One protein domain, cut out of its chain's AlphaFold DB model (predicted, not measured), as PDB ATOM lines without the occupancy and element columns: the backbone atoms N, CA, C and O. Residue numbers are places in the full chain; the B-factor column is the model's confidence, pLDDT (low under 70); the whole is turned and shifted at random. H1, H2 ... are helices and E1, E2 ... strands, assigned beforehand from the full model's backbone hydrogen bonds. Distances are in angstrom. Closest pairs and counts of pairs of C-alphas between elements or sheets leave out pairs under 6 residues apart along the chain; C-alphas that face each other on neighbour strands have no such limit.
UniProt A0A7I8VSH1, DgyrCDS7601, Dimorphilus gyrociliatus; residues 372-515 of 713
ATOM      1  N   CYS A 372      17.931   7.322  25.580       55.62
ATOM      2  CA  CYS A 372      18.048   7.769  26.967       55.62
ATOM      3  C   CYS A 372      19.403   7.461  27.631       55.62
ATOM      4  O   CYS A 372      19.607   7.892  28.761       55.62
ATOM      5  N   ILE A 373      20.320   6.736  26.975       58.84
ATOM      6  CA  ILE A 373      21.616   6.350  27.560       58.84
ATOM      7  C   ILE A 373      22.703   7.328  27.082       58.84
ATOM      8  O   ILE A 373      23.056   7.302  25.898       58.84
ATOM      9  N   PRO A 374      23.283   8.177  27.953       63.09
ATOM     10  CA  PRO A 374      24.323   9.111  27.536       63.09
ATOM     11  C   PRO A 374      25.576   8.370  27.052       63.09
ATOM     12  O   PRO A 374      26.090   7.473  27.723       63.09
ATOM     13  N   SER A 375      26.121   8.769  25.901       61.41
ATOM     14  CA  SER A 375      27.270   8.094  25.267       61.41
ATOM     15  C   SER A 375      28.531   8.059  26.144       61.41
ATOM     16  O   SER A 375      29.345   7.138  26.040       61.41
ATOM     17  N   CYS A 376      28.673   9.010  27.071       57.56
ATOM     18  CA  CYS A 376      29.733   9.020  28.077       57.56
ATOM     19  C   CYS A 376      29.658   7.843  29.072       57.56
ATOM     20  O   CYS A 376      30.707   7.403  29.544       57.56
ATOM     21  N   TRP A 377      28.473   7.280  29.348       68.50
ATOM     22  CA  TRP A 377      28.313   6.135  30.257       68.50
ATOM     23  C   TRP A 377      28.924   4.868  29.646       68.50
ATOM     24  O   TRP A 377      29.721   4.189  30.290       68.50
ATOM     25  N   LEU A 378      28.615   4.591  28.374       65.62
ATOM     26  CA  LEU A 378      29.171   3.457  27.621       65.62
ATOM     27  C   LEU A 378      30.705   3.511  27.583       65.62
ATOM     28  O   LEU A 378      31.373   2.520  27.880       65.62
ATOM     29  N   ASN A 379      31.264   4.692  27.299       58.53
ATOM     30  CA  ASN A 379      32.710   4.899  27.245       58.53
ATOM     31  C   ASN A 379      33.381   4.633  28.605       58.53
ATOM     32  O   ASN A 379      34.347   3.869  28.658       58.53
ATOM     33  N   LEU A 380      32.844   5.191  29.698       58.41
ATOM     34  CA  LEU A 380      33.362   5.007  31.061       58.41
ATOM     35  C   LEU A 380      33.404   3.521  31.462       58.41
ATOM     36  O   LEU A 380      34.418   3.026  31.962       58.41
ATOM     37  N   LEU A 381      32.320   2.797  31.182       63.31
ATOM     38  CA  LEU A 381      32.183   1.375  31.496       63.31
ATOM     39  C   LEU A 381      33.116   0.494  30.646       63.31
ATOM     40  O   LEU A 381      33.653  -0.489  31.157       63.31
ATOM     41  N   SER A 382      33.371   0.863  29.385       63.56
ATOM     42  CA  SER A 382      34.219   0.099  28.450       63.56
ATOM     43  C   SER A 382      35.720   0.099  28.788       63.56
ATOM     44  O   SER A 382      36.485  -0.705  28.236       63.56
ATOM     45  N   PHE A 383      36.141   1.018  29.666       54.69
ATOM     46  CA  PHE A 383      37.545   1.266  29.994       54.69
ATOM     47  C   PHE A 383      37.974   0.665  31.341       54.69
ATOM     48  O   PHE A 383      39.076   0.130  31.434       54.69
ATOM     49  N   LYS A 384      37.119   0.723  32.377       60.97
ATOM     50  CA  LYS A 384      37.462   0.267  33.744       60.97
ATOM     51  C   LYS A 384      36.913  -1.113  34.141       60.97
ATOM     52  O   LYS A 384      37.276  -1.625  35.200       60.97
ATOM     53  N   LEU A 385      36.054  -1.741  33.333       64.94
ATOM     54  CA  LEU A 385      35.417  -3.020  33.679       64.94
ATOM     55  C   LEU A 385      35.927  -4.187  32.822       64.94
ATOM     56  O   LEU A 385      36.339  -4.014  31.677       64.94
ATOM     57  N   LYS A 386      35.895  -5.398  33.394       68.25
ATOM     58  CA  LYS A 386      36.210  -6.646  32.677       68.25
ATOM     59  C   LYS A 386      35.112  -6.945  31.654       68.25
ATOM     60  O   LYS A 386      33.946  -6.676  31.936       68.25
ATOM     61  N   ASP A 387      35.472  -7.551  30.523       70.69
ATOM     62  CA  ASP A 387      34.578  -7.723  29.366       70.69
ATOM     63  C   ASP A 387      33.235  -8.406  29.709       70.69
ATOM     64  O   ASP A 387      32.196  -7.990  29.199       70.69
ATOM     65  N   ASP A 388      33.214  -9.382  30.627       67.75
ATOM     66  CA  ASP A 388      31.978 -10.047  31.085       67.75
ATOM     67  C   ASP A 388      31.028  -9.092  31.833       67.75
ATOM     68  O   ASP A 388      29.822  -9.061  31.578       67.75
ATOM     69  N   LEU A 389      31.581  -8.281  32.740       69.12
ATOM     70  CA  LEU A 389      30.839  -7.301  33.536       69.12
ATOM     71  C   LEU A 389      30.377  -6.129  32.660       69.12
ATOM     72  O   LEU A 389      29.245  -5.672  32.795       69.12
ATOM     73  N   TYR A 390      31.219  -5.701  31.714       72.69
ATOM     74  CA  TYR A 390      30.844  -4.742  30.678       72.69
ATOM     75  C   TYR A 390      29.711  -5.287  29.794       72.69
ATOM     76  O   TYR A 390      28.720  -4.597  29.591       72.69
ATOM     77  N   SER A 391      29.778  -6.549  29.347       72.81
ATOM     78  CA  SER A 391      28.703  -7.192  28.572       72.81
ATOM     79  C   SER A 391      27.392  -7.279  29.359       72.81
ATOM     80  O   SER A 391      26.326  -7.005  28.804       72.81
ATOM     81  N   GLY A 392      27.457  -7.630  30.648       73.00
ATOM     82  CA  GLY A 392      26.303  -7.627  31.548       73.00
ATOM     83  C   GLY A 392      25.675  -6.238  31.682       73.00
ATOM     84  O   GLY A 392      24.461  -6.100  31.548       73.00
ATOM     85  N   LEU A 393      26.500  -5.203  31.855       72.56
ATOM     86  CA  LEU A 393      26.042  -3.818  31.970       72.56
ATOM     87  C   LEU A 393      25.504  -3.251  30.660       72.56
ATOM     88  O   LEU A 393      24.472  -2.594  30.687       72.56
ATOM     89  N   CYS A 394      26.118  -3.541  29.512       73.56
ATOM     90  CA  CYS A 394      25.556  -3.167  28.215       73.56
ATOM     91  C   CYS A 394      24.167  -3.777  28.018       73.56
ATOM     92  O   CYS A 394      23.251  -3.048  27.657       73.56
ATOM     93  N   LYS A 395      23.979  -5.068  28.336       77.50
ATOM     94  CA  LYS A 395      22.665  -5.737  28.268       77.50
ATOM     95  C   LYS A 395      21.638  -5.091  29.200       77.50
ATOM     96  O   LYS A 395      20.511  -4.842  28.775       77.50
ATOM     97  N   LEU A 396      22.036  -4.796  30.440       76.12
ATOM     98  CA  LEU A 396      21.212  -4.111  31.439       76.12
ATOM     99  C   LEU A 396      20.795  -2.711  30.959       76.12
ATOM    100  O   LEU A 396      19.617  -2.373  30.997       76.12
ATOM    101  N   MET A 397      21.745  -1.926  30.443       72.88
ATOM    102  CA  MET A 397      21.511  -0.583  29.902       72.88
ATOM    103  C   MET A 397      20.607  -0.604  28.665       72.88
ATOM    104  O   MET A 397      19.674   0.186  28.588       72.88
ATOM    105  N   THR A 398      20.805  -1.539  27.729       75.38
ATOM    106  CA  THR A 398      19.915  -1.701  26.561       75.38
ATOM    107  C   THR A 398      18.512  -2.204  26.910       75.38
ATOM    108  O   THR A 398      17.642  -2.215  26.042       75.38
ATOM    109  N   SER A 399      18.276  -2.668  28.141       76.44
ATOM    110  CA  SER A 399      16.998  -3.255  28.527       76.44
ATOM    111  C   SER A 399      15.976  -2.181  28.900       76.44
ATOM    112  O   SER A 399      16.138  -1.447  29.871       76.44
ATOM    113  N   THR A 400      14.862  -2.165  28.167       70.62
ATOM    114  CA  THR A 400      13.679  -1.326  28.424       70.62
ATOM    115  C   THR A 400      12.917  -1.691  29.705       70.62
ATOM    116  O   THR A 400      11.935  -1.034  30.031       70.62
ATOM    117  N   ALA A 401      13.355  -2.715  30.446       73.75
ATOM    118  CA  ALA A 401      12.784  -3.097  31.738       73.75
ATOM    119  C   ALA A 401      13.205  -2.171  32.901       73.75
ATOM    120  O   ALA A 401      12.753  -2.377  34.026       73.75
ATOM    121  N   TYR A 402      14.071  -1.185  32.646       77.19
ATOM    122  CA  TYR A 402      14.651  -0.299  33.655       77.19
ATOM    123  C   TYR A 402      14.406   1.173  33.319       77.19
ATOM    124  O   TYR A 402      14.792   1.645  32.247       77.19
ATOM    125  N   ASP A 403      13.823   1.918  34.262       81.56
ATOM    126  CA  ASP A 403      13.739   3.376  34.171       81.56
ATOM    127  C   ASP A 403      15.080   4.010  34.564       81.56
ATOM    128  O   ASP A 403      15.328   4.378  35.714       81.56
ATOM    129  N   TRP A 404      15.961   4.149  33.576       80.75
ATOM    130  CA  TRP A 404      17.256   4.801  33.745       80.75
ATOM    131  C   TRP A 404      17.165   6.294  34.111       80.75
ATOM    132  O   TRP A 404      18.172   6.844  34.554       80.75
ATOM    133  N   SER A 405      15.990   6.943  34.032       82.06
ATOM    134  CA  SER A 405      15.816   8.308  34.560       82.06
ATOM    135  C   SER A 405      15.911   8.370  36.092       82.06
ATOM    136  O   SER A 405      16.256   9.413  36.648       82.06
ATOM    137  N   GLN A 406      15.695   7.239  36.779       82.69
ATOM    138  CA  GLN A 406      15.868   7.113  38.230       82.69
ATOM    139  C   GLN A 406      17.329   6.964  38.675       82.69
ATOM    140  O   GLN A 406      17.579   6.930  39.876       82.69
ATOM    141  N   VAL A 407      18.300   6.888  37.756       84.62
ATOM    142  CA  VAL A 407      19.736   6.931  38.081       84.62
ATOM    143  C   VAL A 407      20.197   8.388  37.946       84.62
ATOM    144  O   VAL A 407      20.476   8.842  36.837       84.62
ATOM    145  N   PRO A 408      20.252   9.171  39.041       82.81
ATOM    146  CA  PRO A 408      20.196  10.628  38.932       82.81
ATOM    147  C   PRO A 408      21.549  11.260  38.564       82.81
ATOM    148  O   PRO A 408      21.584  12.402  38.110       82.81
ATOM    149  N   ALA A 409      22.647  10.518  38.737       85.56
ATOM    150  CA  ALA A 409      23.984  10.818  38.234       85.56
ATOM    151  C   ALA A 409      24.748   9.509  37.980       85.56
ATOM    152  O   ALA A 409      24.536   8.517  38.678       85.56
ATOM    153  N   MET A 410      25.682   9.518  37.026       84.62
ATOM    154  CA  MET A 410      26.586   8.384  36.811       84.62
ATOM    155  C   MET A 410      27.654   8.349  37.919       84.62
ATOM    156  O   MET A 410      28.349   9.354  38.110       84.62
ATOM    157  N   PRO A 411      27.830   7.233  38.650       88.31
ATOM    158  CA  PRO A 411      28.874   7.126  39.661       88.31
ATOM    159  C   PRO A 411      30.281   7.096  39.045       88.31
ATOM    160  O   PRO A 411      30.522   6.488  38.000       88.31
ATOM    161  N   ASN A 412      31.235   7.713  39.745       90.50
ATOM    162  CA  ASN A 412      32.664   7.585  39.451       90.50
ATOM    163  C   ASN A 412      33.145   6.146  39.713       90.50
ATOM    164  O   ASN A 412      32.550   5.435  40.521       90.50
ATOM    165  N   PHE A 413      34.257   5.735  39.095       91.19
ATOM    166  CA  PHE A 413      34.878   4.427  39.338       91.19
ATOM    167  C   PHE A 413      36.251   4.553  40.008       91.19
ATOM    168  O   PHE A 413      37.189   5.114  39.429       91.19
ATOM    169  N   VAL A 414      36.345   3.980  41.206       93.19
ATOM    170  CA  VAL A 414      37.530   3.873  42.068       93.19
ATOM    171  C   VAL A 414      38.382   2.682  41.619       93.19
ATOM    172  O   VAL A 414      37.849   1.627  41.267       93.19
ATOM    173  N   ASP A 415      39.705   2.841  41.614       91.62
ATOM    174  CA  ASP A 415      40.629   1.795  41.163       91.62
ATOM    175  C   ASP A 415      40.842   0.728  42.244       91.62
ATOM    176  O   ASP A 415      40.956   1.046  43.428       91.62
ATOM    177  N   THR A 416      40.887  -0.549  41.848       88.69
ATOM    178  CA  THR A 416      40.800  -1.703  42.765       88.69
ATOM    179  C   THR A 416      41.843  -1.688  43.888       88.69
ATOM    180  O   THR A 416      41.528  -2.112  45.001       88.69
ATOM    181  N   ASP A 417      43.038  -1.164  43.610       90.12
ATOM    182  CA  ASP A 417      44.181  -1.129  44.532       90.12
ATOM    183  C   ASP A 417      44.207   0.125  45.433       90.12
ATOM    184  O   ASP A 417      45.002   0.202  46.363       90.12
ATOM    185  N   SER A 418      43.321   1.105  45.203       93.19
ATOM    186  CA  SER A 418      43.218   2.328  46.027       93.19
ATOM    187  C   SER A 418      42.440   2.135  47.338       93.19
ATOM    188  O   SER A 418      42.311   3.065  48.131       93.19
ATOM    189  N   VAL A 419      41.927   0.926  47.587       96.31
ATOM    190  CA  VAL A 419      41.189   0.554  48.800       96.31
ATOM    191  C   VAL A 419      41.651  -0.823  49.281       96.31
ATOM    192  O   VAL A 419      41.780  -1.758  48.491       96.31
ATOM    193  N   GLU A 420      41.838  -0.986  50.586       96.50
ATOM    194  CA  GLU A 420      42.176  -2.253  51.242       96.50
ATOM    195  C   GLU A 420      41.141  -2.597  52.319       96.50
ATOM    196  O   GLU A 420      40.634  -1.711  53.003       96.50
ATOM    197  N   PHE A 421      40.809  -3.880  52.491       97.31
ATOM    198  CA  PHE A 421      39.935  -4.309  53.591       97.31
ATOM    199  C   PHE A 421      40.663  -4.150  54.928       97.31
ATOM    200  O   PHE A 421      41.811  -4.574  55.057       97.31
ATOM    201  N   VAL A 422      39.984  -3.621  55.949       96.75
ATOM    202  CA  VAL A 422      40.495  -3.710  57.321       96.75
ATOM    203  C   VAL A 422      40.182  -5.111  57.833       96.75
ATOM    204  O   VAL A 422      39.019  -5.523  57.856       96.75
ATOM    205  N   LEU A 423      41.224  -5.855  58.203       95.81
ATOM    206  CA  LEU A 423      41.105  -7.246  58.634       95.81
ATOM    207  C   LEU A 423      40.940  -7.360  60.156       95.81
ATOM    208  O   LEU A 423      41.526  -6.589  60.918       95.81
ATOM    209  N   GLY A 424      40.151  -8.343  60.586       92.75
ATOM    210  CA  GLY A 424      40.018  -8.755  61.978       92.75
ATOM    211  C   GLY A 424      41.209  -9.586  62.464       92.75
ATOM    212  O   GLY A 424      42.134  -9.911  61.715       92.75
ATOM    213  N   GLY A 425      41.179  -9.979  63.741       90.56
ATOM    214  CA  GLY A 425      42.209 -10.852  64.328       90.56
ATOM    215  C   GLY A 425      42.288 -12.244  63.680       90.56
ATOM    216  O   GLY A 425      43.332 -12.885  63.726       90.56
ATOM    217  N   ASP A 426      41.212 -12.673  63.023       93.25
ATOM    218  CA  ASP A 426      41.082 -13.896  62.226       93.25
ATOM    219  C   ASP A 426      41.565 -13.750  60.767       93.25
ATOM    220  O   ASP A 426      41.534 -14.720  60.014       93.25
ATOM    221  N   GLN A 427      42.035 -12.558  60.376       93.69
ATOM    222  CA  GLN A 427      42.390 -12.162  59.005       93.69
ATOM    223  C   GLN A 427      41.205 -12.061  58.020       93.69
ATOM    224  O   GLN A 427      41.427 -11.898  56.819       93.69
ATOM    225  N   CYS A 428      39.954 -12.083  58.492       93.62
ATOM    226  CA  CYS A 428      38.782 -11.823  57.652       93.62
ATOM    227  C   CYS A 428      38.505 -10.311  57.530       93.62
ATOM    228  O   CYS A 428      38.762  -9.572  58.481       93.62
ATOM    229  N   PRO A 429      37.940  -9.813  56.411       95.75
ATOM    230  CA  PRO A 429      37.423  -8.445  56.331       95.75
ATOM    231  C   PRO A 429      36.370  -8.176  57.414       95.75
ATOM    232  O   PRO A 429      35.412  -8.940  57.536       95.75
ATOM    233  N   ILE A 430      36.517  -7.091  58.182       95.50
ATOM    234  CA  ILE A 430      35.586  -6.762  59.272       95.50
ATOM    235  C   ILE A 430      34.209  -6.391  58.688       95.50
ATOM    236  O   ILE A 430      34.119  -5.398  57.956       95.50
ATOM    237  N   PRO A 431      33.125  -7.125  59.007       95.69
ATOM    238  CA  PRO A 431      31.776  -6.734  58.618       95.69
ATOM    239  C   PRO A 431      31.284  -5.584  59.508       95.69
ATOM    240  O   PRO A 431      31.403  -5.626  60.731       95.69
ATOM    241  N   ILE A 432      30.701  -4.565  58.881       94.25
ATOM    242  CA  ILE A 432      30.057  -3.414  59.533       94.25
ATOM    243  C   ILE A 432      28.528  -3.553  59.517       94.25
ATOM    244  O   ILE A 432      27.853  -3.064  60.419       94.25
ATOM    245  N   GLY A 433      27.977  -4.270  58.536       90.62
ATOM    246  CA  GLY A 433      26.562  -4.632  58.482       90.62
ATOM    247  C   GLY A 433      26.312  -5.741  57.465       90.62
ATOM    248  O   GLY A 433      27.002  -5.825  56.453       90.62
ATOM    249  N   VAL A 434      25.333  -6.607  57.722       88.94
ATOM    250  CA  VAL A 434      24.912  -7.671  56.797       88.94
ATOM    251  C   VAL A 434      23.390  -7.712  56.792       88.94
ATOM    252  O   VAL A 434      22.774  -7.735  57.856       88.94
ATOM    253  N   GLY A 435      22.782  -7.713  55.607       83.69
ATOM    254  CA  GLY A 435      21.332  -7.713  55.441       83.69
ATOM    255  C   GLY A 435      20.869  -8.567  54.262       83.69
ATOM    256  O   GLY A 435      21.665  -9.172  53.541       83.69
ATOM    257  N   ASN A 436      19.554  -8.599  54.044       79.31
ATOM    258  CA  ASN A 436      18.931  -9.441  53.014       79.31
ATOM    259  C   ASN A 436      19.420  -9.117  51.591       79.31
ATOM    260  O   ASN A 436      19.501 -10.010  50.750       79.31
ATOM    261  N   PHE A 437      19.763  -7.855  51.326       80.81
ATOM    262  CA  PHE A 437      20.127  -7.364  49.993       80.81
ATOM    263  C   PHE A 437      21.641  -7.300  49.741       80.81
ATOM    264  O   PHE A 437      22.066  -7.211  48.589       80.81
ATOM    265  N   GLY A 438      22.472  -7.362  50.787       89.44
ATOM    266  CA  GLY A 438      23.894  -7.054  50.664       89.44
ATOM    267  C   GLY A 438      24.692  -7.118  51.965       89.44
ATOM    268  O   GLY A 438      24.150  -7.382  53.040       89.44
ATOM    269  N   SER A 439      25.991  -6.851  51.841       94.56
ATOM    270  CA  SER A 439      26.979  -6.935  52.921       94.56
ATOM    271  C   SER A 439      27.902  -5.713  52.883       94.56
ATOM    272  O   SER A 439      28.338  -5.296  51.811       94.56
ATOM    273  N   VAL A 440      28.197  -5.132  54.045       96.38
ATOM    274  CA  VAL A 440      28.995  -3.911  54.212       96.38
ATOM    275  C   VAL A 440      30.241  -4.233  55.026       96.38
ATOM    276  O   VAL A 440      30.131  -4.723  56.150       96.38
ATOM    277  N   TYR A 441      31.419  -3.926  54.485       97.56
ATOM    278  CA  TYR A 441      32.712  -4.208  55.120       97.56
ATOM    279  C   TYR A 441      33.513  -2.941  55.387       97.56
ATOM    280  O   TYR A 441      33.433  -1.980  54.620       97.56
ATOM    281  N   LEU A 442      34.321  -2.964  56.447       98.00
ATOM    282  CA  LEU A 442      35.282  -1.908  56.735       98.00
ATOM    283  C   LEU A 442      36.488  -2.008  55.802       98.00
ATOM    284  O   LEU A 442      37.082  -3.073  55.609       98.00
ATOM    285  N   ALA A 443      36.885  -0.864  55.272       98.00
ATOM    286  CA  ALA A 443      38.033  -0.718  54.409       98.00
ATOM    287  C   ALA A 443      38.767   0.603  54.695       98.00
ATOM    288  O   ALA A 443      38.356   1.419  55.523       98.00
ATOM    289  N   ARG A 444      39.908   0.784  54.041       97.62
ATOM    290  CA  ARG A 444      40.838   1.896  54.226       97.62
ATOM    291  C   ARG A 444      41.394   2.300  52.869       97.62
ATOM    292  O   ARG A 444      41.745   1.426  52.080       97.62
ATOM    293  N   ARG A 445      41.508   3.599  52.601       96.75
ATOM    294  CA  ARG A 445      42.256   4.123  51.451       96.75
ATOM    295  C   ARG A 445      43.740   4.244  51.840       96.75
ATOM    296  O   ARG A 445      44.039   4.989  52.773       96.75
ATOM    297  N   PRO A 446      44.687   3.510  51.213       95.62
ATOM    298  CA  PRO A 446      46.095   3.530  51.638       95.62
ATOM    299  C   PRO A 446      46.804   4.871  51.403       95.62
ATOM    300  O   PRO A 446      47.812   5.151  52.044       95.62
ATOM    301  N   GLU A 447      46.283   5.696  50.492       94.38
ATOM    302  CA  GLU A 447      46.867   6.979  50.075       94.38
ATOM    303  C   GLU A 447      46.799   8.086  51.145       94.38
ATOM    304  O   GLU A 447      47.727   8.883  51.254       94.38
ATOM    305  N   ASP A 448      45.736   8.118  51.953       95.00
ATOM    306  CA  ASP A 448      45.512   9.114  53.013       95.00
ATOM    307  C   ASP A 448      45.083   8.503  54.359       95.00
ATOM    308  O   ASP A 448      44.844   9.227  55.327       95.00
ATOM    309  N   ASN A 449      45.047   7.168  54.444       95.06
ATOM    310  CA  ASN A 449      44.656   6.389  55.618       95.06
ATOM    311  C   ASN A 449      43.174   6.565  56.040       95.06
ATOM    312  O   ASN A 449      42.799   6.116  57.129       95.06
ATOM    313  N   GLU A 450      42.323   7.182  55.205       95.81
ATOM    314  CA  GLU A 450      40.897   7.404  55.491       95.81
ATOM    315  C   GLU A 450      40.132   6.067  55.558       95.81
ATOM    316  O   GLU A 450      40.314   5.177  54.721       95.81
ATOM    317  N   LEU A 451      39.269   5.911  56.570       97.81
ATOM    318  CA  LEU A 451      38.382   4.752  56.692       97.81
ATOM    319  C   LEU A 451      37.165   4.915  55.775       97.81
ATOM    320  O   LEU A 451      36.489   5.945  55.782       97.81
ATOM    321  N   VAL A 452      36.855   3.857  55.033       98.00
ATOM    322  CA  VAL A 452      35.735   3.786  54.088       98.00
ATOM    323  C   VAL A 452      34.946   2.495  54.302       98.00
ATOM    324  O   VAL A 452      35.438   1.546  54.913       98.00
ATOM    325  N   VAL A 453      33.717   2.442  53.802       97.81
ATOM    326  CA  VAL A 453      32.919   1.214  53.735       97.81
ATOM    327  C   VAL A 453      32.793   0.726  52.299       97.81
ATOM    328  O   VAL A 453      32.749   1.519  51.361       97.81
ATOM    329  N   LEU A 454      32.720  -0.597  52.145       97.62
ATOM    330  CA  LEU A 454      32.420  -1.273  50.887       97.62
ATOM    331  C   LEU A 454      31.062  -1.972  51.000       97.62
ATOM    332  O   LEU A 454      30.974  -3.026  51.633       97.62
ATOM    333  N   LYS A 455      30.012  -1.385  50.407       96.69
ATOM    334  CA  LYS A 455      28.665  -1.982  50.330       96.69
ATOM    335  C   LYS A 455      28.536  -2.813  49.053       96.69
ATOM    336  O   LYS A 455      28.501  -2.268  47.951       96.69
ATOM    337  N   TYR A 456      28.441  -4.127  49.222       94.50
ATOM    338  CA  TYR A 456      28.192  -5.115  48.174       94.50
ATOM    339  C   TYR A 456      26.708  -5.472  48.108       94.50
ATOM    340  O   TYR A 456      26.076  -5.660  49.146       94.50
ATOM    341  N   VAL A 457      26.170  -5.654  46.900       90.62
ATOM    342  CA  VAL A 457      24.798  -6.139  46.665       90.62
ATOM    343  C   VAL A 457      24.835  -7.585  46.163       90.62
ATOM    344  O   VAL A 457      25.695  -7.953  45.359       90.62
ATOM    345  N   ARG A 458      23.912  -8.421  46.654       88.94
ATOM    346  CA  ARG A 458      23.805  -9.842  46.278       88.94
ATOM    347  C   ARG A 458      23.450 -10.025  44.797       88.94
ATOM    348  O   ARG A 458      22.771  -9.187  44.200       88.94
ATOM    349  N   VAL A 459      23.872 -11.143  44.202       82.94
ATOM    350  CA  VAL A 459      23.559 -11.486  42.806       82.94
ATOM    351  C   VAL A 459      22.071 -11.811  42.664       82.94
ATOM    352  O   VAL A 459      21.617 -12.927  42.904       82.94
ATOM    353  N   THR A 460      21.305 -10.812  42.237       80.81
ATOM    354  CA  THR A 460      19.916 -10.939  41.781       80.81
ATOM    355  C   THR A 460      19.788 -10.359  40.371       80.81
ATOM    356  O   THR A 460      20.655  -9.606  39.923       80.81
ATOM    357  N   SER A 461      18.693 -10.672  39.673       72.06
ATOM    358  CA  SER A 461      18.425 -10.183  38.309       72.06
ATOM    359  C   SER A 461      18.368  -8.656  38.187       72.06
ATOM    360  O   SER A 461      18.630  -8.142  37.105       72.06
ATOM    361  N   PHE A 462      18.054  -7.950  39.280       75.50
ATOM    362  CA  PHE A 462      17.915  -6.489  39.333       75.50
ATOM    363  C   PHE A 462      19.045  -5.797  40.118       75.50
ATOM    364  O   PHE A 462      19.275  -4.604  39.941       75.50
ATOM    365  N   GLY A 463      19.784  -6.530  40.964       80.38
ATOM    366  CA  GLY A 463      20.702  -5.958  41.959       80.38
ATOM    367  C   GLY A 463      21.831  -5.088  41.396       80.38
ATOM    368  O   GLY A 463      22.340  -4.224  42.100       80.38
ATOM    369  N   LEU A 464      22.195  -5.264  40.123       83.75
ATOM    370  CA  LEU A 464      23.197  -4.431  39.455       83.75
ATOM    371  C   LEU A 464      22.649  -3.059  39.022       83.75
ATOM    372  O   LEU A 464      23.386  -2.076  39.066       83.75
ATOM    373  N   PHE A 465      21.368  -2.976  38.645       86.38
ATOM    374  CA  PHE A 465      20.699  -1.694  38.407       86.38
ATOM    375  C   PHE A 465      20.513  -0.955  39.732       86.38
ATOM    376  O   PHE A 465      20.905   0.200  39.847       86.38
ATOM    377  N   GLU A 466      20.018  -1.659  40.752       88.19
ATOM    378  CA  GLU A 466      19.807  -1.109  42.094       88.19
ATOM    379  C   GLU A 466      21.104  -0.558  42.708       88.19
ATOM    380  O   GLU A 466      21.105   0.553  43.231       88.19
ATOM    381  N   LEU A 467      22.232  -1.267  42.556       91.56
ATOM    382  CA  LEU A 467      23.555  -0.791  42.976       91.56
ATOM    383  C   LEU A 467      23.973   0.508  42.261       91.56
ATOM    384  O   LEU A 467      24.522   1.406  42.894       91.56
ATOM    385  N   ILE A 468      23.738   0.623  40.949       91.81
ATOM    386  CA  ILE A 468      24.104   1.819  40.168       91.81
ATOM    387  C   ILE A 468      23.177   2.995  40.495       91.81
ATOM    388  O   ILE A 468      23.653   4.119  40.656       91.81
ATOM    389  N   LYS A 469      21.878   2.730  40.656       92.38
ATOM    390  CA  LYS A 469      20.866   3.687  41.109       92.38
ATOM    391  C   LYS A 469      21.238   4.261  42.477       92.38
ATOM    392  O   LYS A 469      21.383   5.476  42.613       92.38
ATOM    393  N   GLU A 470      21.498   3.396  43.460       94.88
ATOM    394  CA  GLU A 470      21.947   3.801  44.795       94.88
ATOM    395  C   GLU A 470      23.267   4.590  44.740       94.88
ATOM    396  O   GLU A 470      23.403   5.612  45.415       94.88
ATOM    397  N   ALA A 471      24.237   4.164  43.926       95.69
ATOM    398  CA  ALA A 471      25.505   4.871  43.760       95.69
ATOM    399  C   ALA A 471      25.322   6.279  43.155       95.69
ATOM    400  O   ALA A 471      26.025   7.211  43.547       95.69
ATOM    401  N   GLY A 472      24.353   6.459  42.253       94.94
ATOM    402  CA  GLY A 472      23.969   7.766  41.713       94.94
ATOM    403  C   GLY A 472      23.341   8.692  42.762       94.94
ATOM    404  O   GLY A 472      23.699   9.869  42.826       94.94
ATOM    405  N   PHE A 473      22.467   8.167  43.631       95.56
ATOM    406  CA  PHE A 473      21.927   8.925  44.771       95.56
ATOM    407  C   PHE A 473      23.019   9.294  45.786       95.56
ATOM    408  O   PHE A 473      23.119  10.461  46.168       95.56
ATOM    409  N   ASN A 474      23.891   8.347  46.158       95.81
ATOM    410  CA  ASN A 474      25.050   8.617  47.022       95.81
ATOM    411  C   ASN A 474      25.937   9.729  46.440       95.81
ATOM    412  O   ASN A 474      26.347  10.622  47.177       95.81
ATOM    413  N   LYS A 475      26.199   9.712  45.123       95.06
ATOM    414  CA  LYS A 475      26.980  10.756  44.451       95.06
ATOM    415  C   LYS A 475      26.361  12.142  44.626       95.06
ATOM    416  O   LYS A 475      27.033  13.022  45.151       95.06
ATOM    417  N   ILE A 476      25.103  12.338  44.226       95.00
ATOM    418  CA  ILE A 476      24.468  13.665  44.295       95.00
ATOM    419  C   ILE A 476      24.367  14.174  45.734       95.00
ATOM    420  O   ILE A 476      24.647  15.342  45.984       95.00
ATOM    421  N   LEU A 477      24.013  13.315  46.693       95.19
ATOM    422  CA  LEU A 477      23.861  13.740  48.086       95.19
ATOM    423  C   LEU A 477      25.215  14.037  48.762       95.19
ATOM    424  O   LEU A 477      25.305  14.960  49.573       95.19
ATOM    425  N   SER A 478      26.275  13.317  48.380       94.81
ATOM    426  CA  SER A 478      27.659  13.638  48.748       94.81
ATOM    427  C   SER A 478      28.097  14.983  48.164       94.81
ATOM    428  O   SER A 478      28.557  15.843  48.912       94.81
ATOM    429  N   ASP A 479      27.935  15.173  46.849       93.38
ATOM    430  CA  ASP A 479      28.366  16.379  46.129       93.38
ATOM    431  C   ASP A 479      27.609  17.641  46.598       93.38
ATOM    432  O   ASP A 479      28.195  18.719  46.674       93.38
ATOM    433  N   ALA A 480      26.318  17.514  46.929       91.75
ATOM    434  CA  ALA A 480      25.465  18.637  47.321       91.75
ATOM    435  C   ALA A 480      25.604  19.057  48.795       91.75
ATOM    436  O   ALA A 480      25.392  20.231  49.103       91.75
ATOM    437  N   PHE A 481      25.913  18.129  49.714       84.31
ATOM    438  CA  PHE A 481      25.796  18.393  51.158       84.31
ATOM    439  C   PHE A 481      27.020  18.012  52.007       84.31
ATOM    440  O   PHE A 481      27.367  18.763  52.917       84.31
ATOM    441  N   GLY A 482      27.671  16.864  51.772       76.81
ATOM    442  CA  GLY A 482      28.813  16.353  52.566       76.81
ATOM    443  C   GLY A 482      28.512  15.935  54.026       76.81
ATOM    444  O   GLY A 482      29.138  15.026  54.560       76.81
ATOM    445  N   GLN A 483      27.531  16.572  54.664       81.31
ATOM    446  CA  GLN A 483      26.697  16.062  55.754       81.31
ATOM    447  C   GLN A 483      25.285  16.610  55.458       81.31
ATOM    448  O   GLN A 483      25.177  17.806  55.189       81.31
ATOM    449  N   PRO A 484      24.204  15.799  55.457       88.19
ATOM    450  CA  PRO A 484      24.011  14.554  56.209       88.19
ATOM    451  C   PRO A 484      24.074  13.252  55.399       88.19
ATOM    452  O   PRO A 484      23.719  12.206  55.932       88.19
ATOM    453  N   ALA A 485      24.548  13.276  54.156       93.81
ATOM    454  CA  ALA A 485      24.968  12.056  53.463       93.81
ATOM    455  C   ALA A 485      26.459  11.772  53.736       93.81
ATOM    456  O   ALA A 485      27.221  12.727  53.894       93.81
ATOM    457  N   PRO A 486      26.911  10.503  53.785       95.50
ATOM    458  CA  PRO A 486      28.335  10.176  53.779       95.50
ATOM    459  C   PRO A 486      29.001  10.643  52.482       95.50
ATOM    460  O   PRO A 486      28.411  10.545  51.403       95.50
ATOM    461  N   LYS A 487      30.265  11.064  52.561       96.00
ATOM    462  CA  LYS A 487      31.095  11.339  51.378       96.00
ATOM    463  C   LYS A 487      31.209  10.081  50.499       96.00
ATOM    464  O   LYS A 487      31.589   9.013  50.978       96.00
ATOM    465  N   PHE A 488      30.889  10.205  49.214       96.50
ATOM    466  CA  PHE A 488      30.920   9.126  48.223       96.50
ATOM    467  C   PHE A 488      32.190   9.207  47.369       96.50
ATOM    468  O   PHE A 488      32.521  10.264  46.836       96.50
ATOM    469  N   PHE A 489      32.890   8.082  47.205       96.06
ATOM    470  CA  PHE A 489      34.118   8.008  46.403       96.06
ATOM    471  C   PHE A 489      33.865   7.420  45.008       96.06
ATOM    472  O   PHE A 489      34.471   7.862  44.030       96.06
ATOM    473  N   GLY A 490      32.958   6.444  44.892       96.00
ATOM    474  CA  GLY A 490      32.612   5.804  43.621       96.00
ATOM    475  C   GLY A 490      32.168   4.348  43.762       96.00
ATOM    476  O   GLY A 490      31.922   3.853  44.860       96.00
ATOM    477  N   LEU A 491      32.099   3.650  42.631       95.69
ATOM    478  CA  LEU A 491      32.025   2.192  42.548       95.69
ATOM    479  C   LEU A 491      33.432   1.595  42.411       95.69
ATOM    480  O   LEU A 491      34.254   2.128  41.667       95.69
ATOM    481  N   ILE A 492      33.698   0.459  43.057       94.62
ATOM    482  CA  ILE A 492      34.958  -0.291  42.922       94.62
ATOM    483  C   ILE A 492      34.705  -1.692  42.361       94.62
ATOM    484  O   ILE A 492      33.797  -2.392  42.803       94.62
ATOM    485  N   ASN A 493      35.523  -2.119  41.395       92.50
ATOM    486  CA  ASN A 493      35.511  -3.479  40.849       92.50
ATOM    487  C   ASN A 493      36.459  -4.363  41.674       92.50
ATOM    488  O   ASN A 493      37.658  -4.440  41.398       92.50
ATOM    489  N   ARG A 494      35.927  -4.982  42.730       90.88
ATOM    490  CA  ARG A 494      36.673  -5.782  43.713       90.88
ATOM    491  C   ARG A 494      35.824  -6.987  44.136       90.88
ATOM    492  O   ARG A 494      35.050  -6.850  45.082       90.88
ATOM    493  N   PRO A 495      35.937  -8.148  43.464       89.69
ATOM    494  CA  PRO A 495      35.186  -9.350  43.822       89.69
ATOM    495  C   PRO A 495      35.367  -9.741  45.294       89.69
ATOM    496  O   PRO A 495      36.491  -9.738  45.795       89.69
ATOM    497  N   LEU A 496      34.260 -10.086  45.954       90.12
ATOM    498  CA  LEU A 496      34.219 -10.563  47.339       90.12
ATOM    499  C   LEU A 496      34.092 -12.094  47.379       90.12
ATOM    500  O   LEU A 496      34.962 -12.786  47.899       90.12
ATOM    501  N   ASP A 497      33.019 -12.608  46.782       89.38
ATOM    502  CA  ASP A 497      32.658 -14.023  46.693       89.38
ATOM    503  C   ASP A 497      31.833 -14.273  45.405       89.38
ATOM    504  O   ASP A 497      31.897 -13.472  44.468       89.38
ATOM    505  N   ASN A 498      31.094 -15.388  45.330       87.69
ATOM    506  CA  ASN A 498      30.195 -15.708  44.207       87.69
ATOM    507  C   ASN A 498      28.719 -15.326  44.463       87.69
ATOM    508  O   ASN A 498      27.899 -15.450  43.553       87.69
ATOM    509  N   ASP A 499      28.375 -14.900  45.681       89.19
ATOM    510  CA  ASP A 499      27.014 -14.552  46.115       89.19
ATOM    511  C   ASP A 499      26.711 -13.057  45.913       89.19
ATOM    512  O   ASP A 499      25.544 -12.653  45.902       89.19
ATOM    513  N   HIS A 500      27.748 -12.231  45.750       89.75
ATOM    514  CA  HIS A 500      27.677 -10.790  45.514       89.75
ATOM    515  C   HIS A 500      28.156 -10.402  44.110       89.75
ATOM    516  O   HIS A 500      29.012 -11.055  43.510       89.75
ATOM    517  N   TRP A 501      27.630  -9.295  43.576       88.00
ATOM    518  CA  TRP A 501      28.207  -8.688  42.377       88.00
ATOM    519  C   TRP A 501      29.657  -8.240  42.663       88.00
ATOM    520  O   TRP A 501      29.950  -7.782  43.768       88.00
ATOM    521  N   PRO A 502      30.580  -8.290  41.681       89.38
ATOM    522  CA  PRO A 502      31.975  -7.875  41.865       89.38
ATOM    523  C   PRO A 502      32.161  -6.349  41.970       89.38
ATOM    524  O   PRO A 502      33.291  -5.863  41.930       89.38
ATOM    525  N   LEU A 503      31.062  -5.597  42.077       91.88
ATOM    526  CA  LEU A 503      31.024  -4.154  42.267       91.88
ATOM    527  C   LEU A 503      30.515  -3.830  43.673       91.88
ATOM    528  O   LEU A 503      29.517  -4.399  44.117       91.88
ATOM    529  N   ALA A 504      31.169  -2.874  44.328       95.69
ATOM    530  CA  ALA A 504      30.739  -2.319  45.608       95.69
ATOM    531  C   ALA A 504      30.672  -0.786  45.541       95.69
ATOM    532  O   ALA A 504      31.454  -0.162  44.821       95.69
ATOM    533  N   ILE A 505      29.779  -0.188  46.329       97.25
ATOM    534  CA  ILE A 505      29.789   1.251  46.634       97.25
ATOM    535  C   ILE A 505      30.903   1.536  47.644       97.25
ATOM    536  O   ILE A 505      31.006   0.837  48.653       97.25
ATOM    537  N   VAL A 506      31.699   2.575  47.375       97.88
ATOM    538  CA  VAL A 506      32.733   3.116  48.265       97.88
ATOM    539  C   VAL A 506      32.261   4.455  48.835       97.88
ATOM    540  O   VAL A 506      32.104   5.432  48.094       97.88
ATOM    541  N   SER A 507      32.069   4.525  50.150       97.00
ATOM    542  CA  SER A 507      31.682   5.747  50.871       97.00
ATOM    543  C   SER A 507      32.393   5.864  52.226       97.00
ATOM    544  O   SER A 507      33.057   4.933  52.674       97.00
ATOM    545  N   GLU A 508      32.325   7.035  52.858       96.69
ATOM    546  CA  GLU A 508      32.954   7.321  54.153       96.69
ATOM    547  C   GLU A 508      32.498   6.358  55.259       96.69
ATOM    548  O   GLU A 508      31.307   6.083  55.426       96.69
ATOM    549  N   PHE A 509      33.442   5.904  56.091       96.88
ATOM    550  CA  PHE A 509      33.104   5.215  57.332       96.88
ATOM    551  C   PHE A 509      32.562   6.200  58.382       96.88
ATOM    552  O   PHE A 509      33.306   6.844  59.132       96.88
ATOM    553  N   VAL A 510      31.235   6.287  58.472       94.69
ATOM    554  CA  VAL A 510      30.549   7.026  59.536       94.69
ATOM    555  C   VAL A 510      30.501   6.173  60.809       94.69
ATOM    556  O   VAL A 510      29.586   5.384  61.027       94.69
ATOM    557  N   GLY A 511      31.496   6.344  61.679       91.88
ATOM    558  CA  GLY A 511      31.566   5.677  62.980       91.88
ATOM    559  C   GLY A 511      32.659   6.249  63.884       91.88
ATOM    560  O   GLY A 511      33.230   7.304  63.600       91.88
ATOM    561  N   ASP A 512      32.947   5.548  64.982       88.88
ATOM    562  CA  ASP A 512      34.117   5.778  65.839       88.88
ATOM    563  C   ASP A 512      35.366   5.192  65.143       88.88
ATOM    564  O   ASP A 512      35.463   3.970  65.006       88.88
ATOM    565  N   PRO A 513      36.325   6.023  64.685       88.00
ATOM    566  CA  PRO A 513      37.465   5.568  63.891       88.00
ATOM    567  C   PRO A 513      38.538   4.834  64.713       88.00
ATOM    568  O   PRO A 513      39.501   4.344  64.131       88.00
ATOM    569  N   ILE A 514      38.399   4.772  66.044       87.44
ATOM    570  CA  ILE A 514      39.322   4.065  66.942       87.44
ATOM    571  C   ILE A 514      38.758   2.686  67.293       87.44
ATOM    572  O   ILE A 514      39.479   1.694  67.244       87.44
ATOM    573  N   THR A 515      37.469   2.606  67.645       89.31
ATOM    574  CA  THR A 515      36.829   1.324  68.002       89.31
ATOM    575  C   THR A 515      36.171   0.610  66.820       89.31
ATOM    576  O   THR A 515      35.665  -0.498  66.993       89.31
TER     577      THR A 515
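AT A GLANCE: This is residues 372 to 515 of the 713 residues of the protein "DgyrCDS7601" of Dimorphilus gyrociliatus (UniProt A0A7I8VSH1). A twisted sheet of five strands has one long helix, H3, over one face, and two shorter helices, H1 and H2, sit off the sheet at one end of the longest axis. A long stretch without named elements, residues 399 to 430, leads from H2 to E1, tied on its way to E4 and E2 by short pairings. The printed part has 144 residues, with three named helices and five named strands in the order H1 H2 E1 E2 E3 H3 E4 E5; the class is mixed, helices and strands. The sheet, E1 E2 E3 E5 E4, is antiparallel throughout. The whole is compact, with a radius of gyration of the C-alphas of 15.2 A and spans of 46 by 35 by 29 A.

HOW THE PARTS SIT: E1, residues 431 to 434, E2, residues 438 to 444, and E3, residues 451 to 458, form a meander, each strand the antiparallel neighbour of the one before. N 440 and O 433 are 2.8 A apart, and N 443 and O 452 2.8 A. E3 has E5, residues 500 to 508, as its next neighbour, with N 453 and O 507 2.8 A apart. E5 bends by 70 degrees at residue 503; it forms a hairpin with the edge strand E4, residues 488 to 493, where N 506 and O 490 are 2.8 A apart. H3, residues 463 to 481, is on the sheet at a height of 9.0 A, making two layers, a helix layer and a sheet. It runs along the strands, over E5 at 9 degrees on the local plane; their closest C-alphas, of Ala 471 and Ile 505, are 6.3 A apart. E3, H3 and E4 make a split strand-helix-strand unit, with E5 between the two strands and a right-handed crossover. H1, residues 375 to 384, and H2, residues 387 to 398, form a helical hairpin and only just touch, with 3 pairs of C-alphas within 8 A; the closest are Ser 382 and Tyr 390, 6.3 A. H2 is close to but not clearly touching H3, about perpendicular at 81 degrees, with the C-alphas of Leu 396 and Phe 465 closest at 7.4 A. In H2 and H3 every O i to N i+4 pair is within hydrogen-bond range; in H1, 4 of 6 are.

IN THESE COORDINATES: H1 begins at C-alpha 375, (27.270, 8.094, 25.267), and H2 measures 16.1 A. H3 measures 26.5 A from C-alpha 463 at (20.702, -5.958, 41.959). E3 measures 23.1 A, E2 19.5 A and E5 20.7 A, ending at C-alpha 508, (32.954, 7.321, 54.153).

THE WHOLE: The C-alphas farthest apart, of Cys 372 and Gly 425, are 48.2 A apart. The printed part has no cut, and the link from H2 to E1, 32 residues, is long. Mean pLDDT of the printed part is 86.2; residues 372 to 386 and 388 to 389 are under 70.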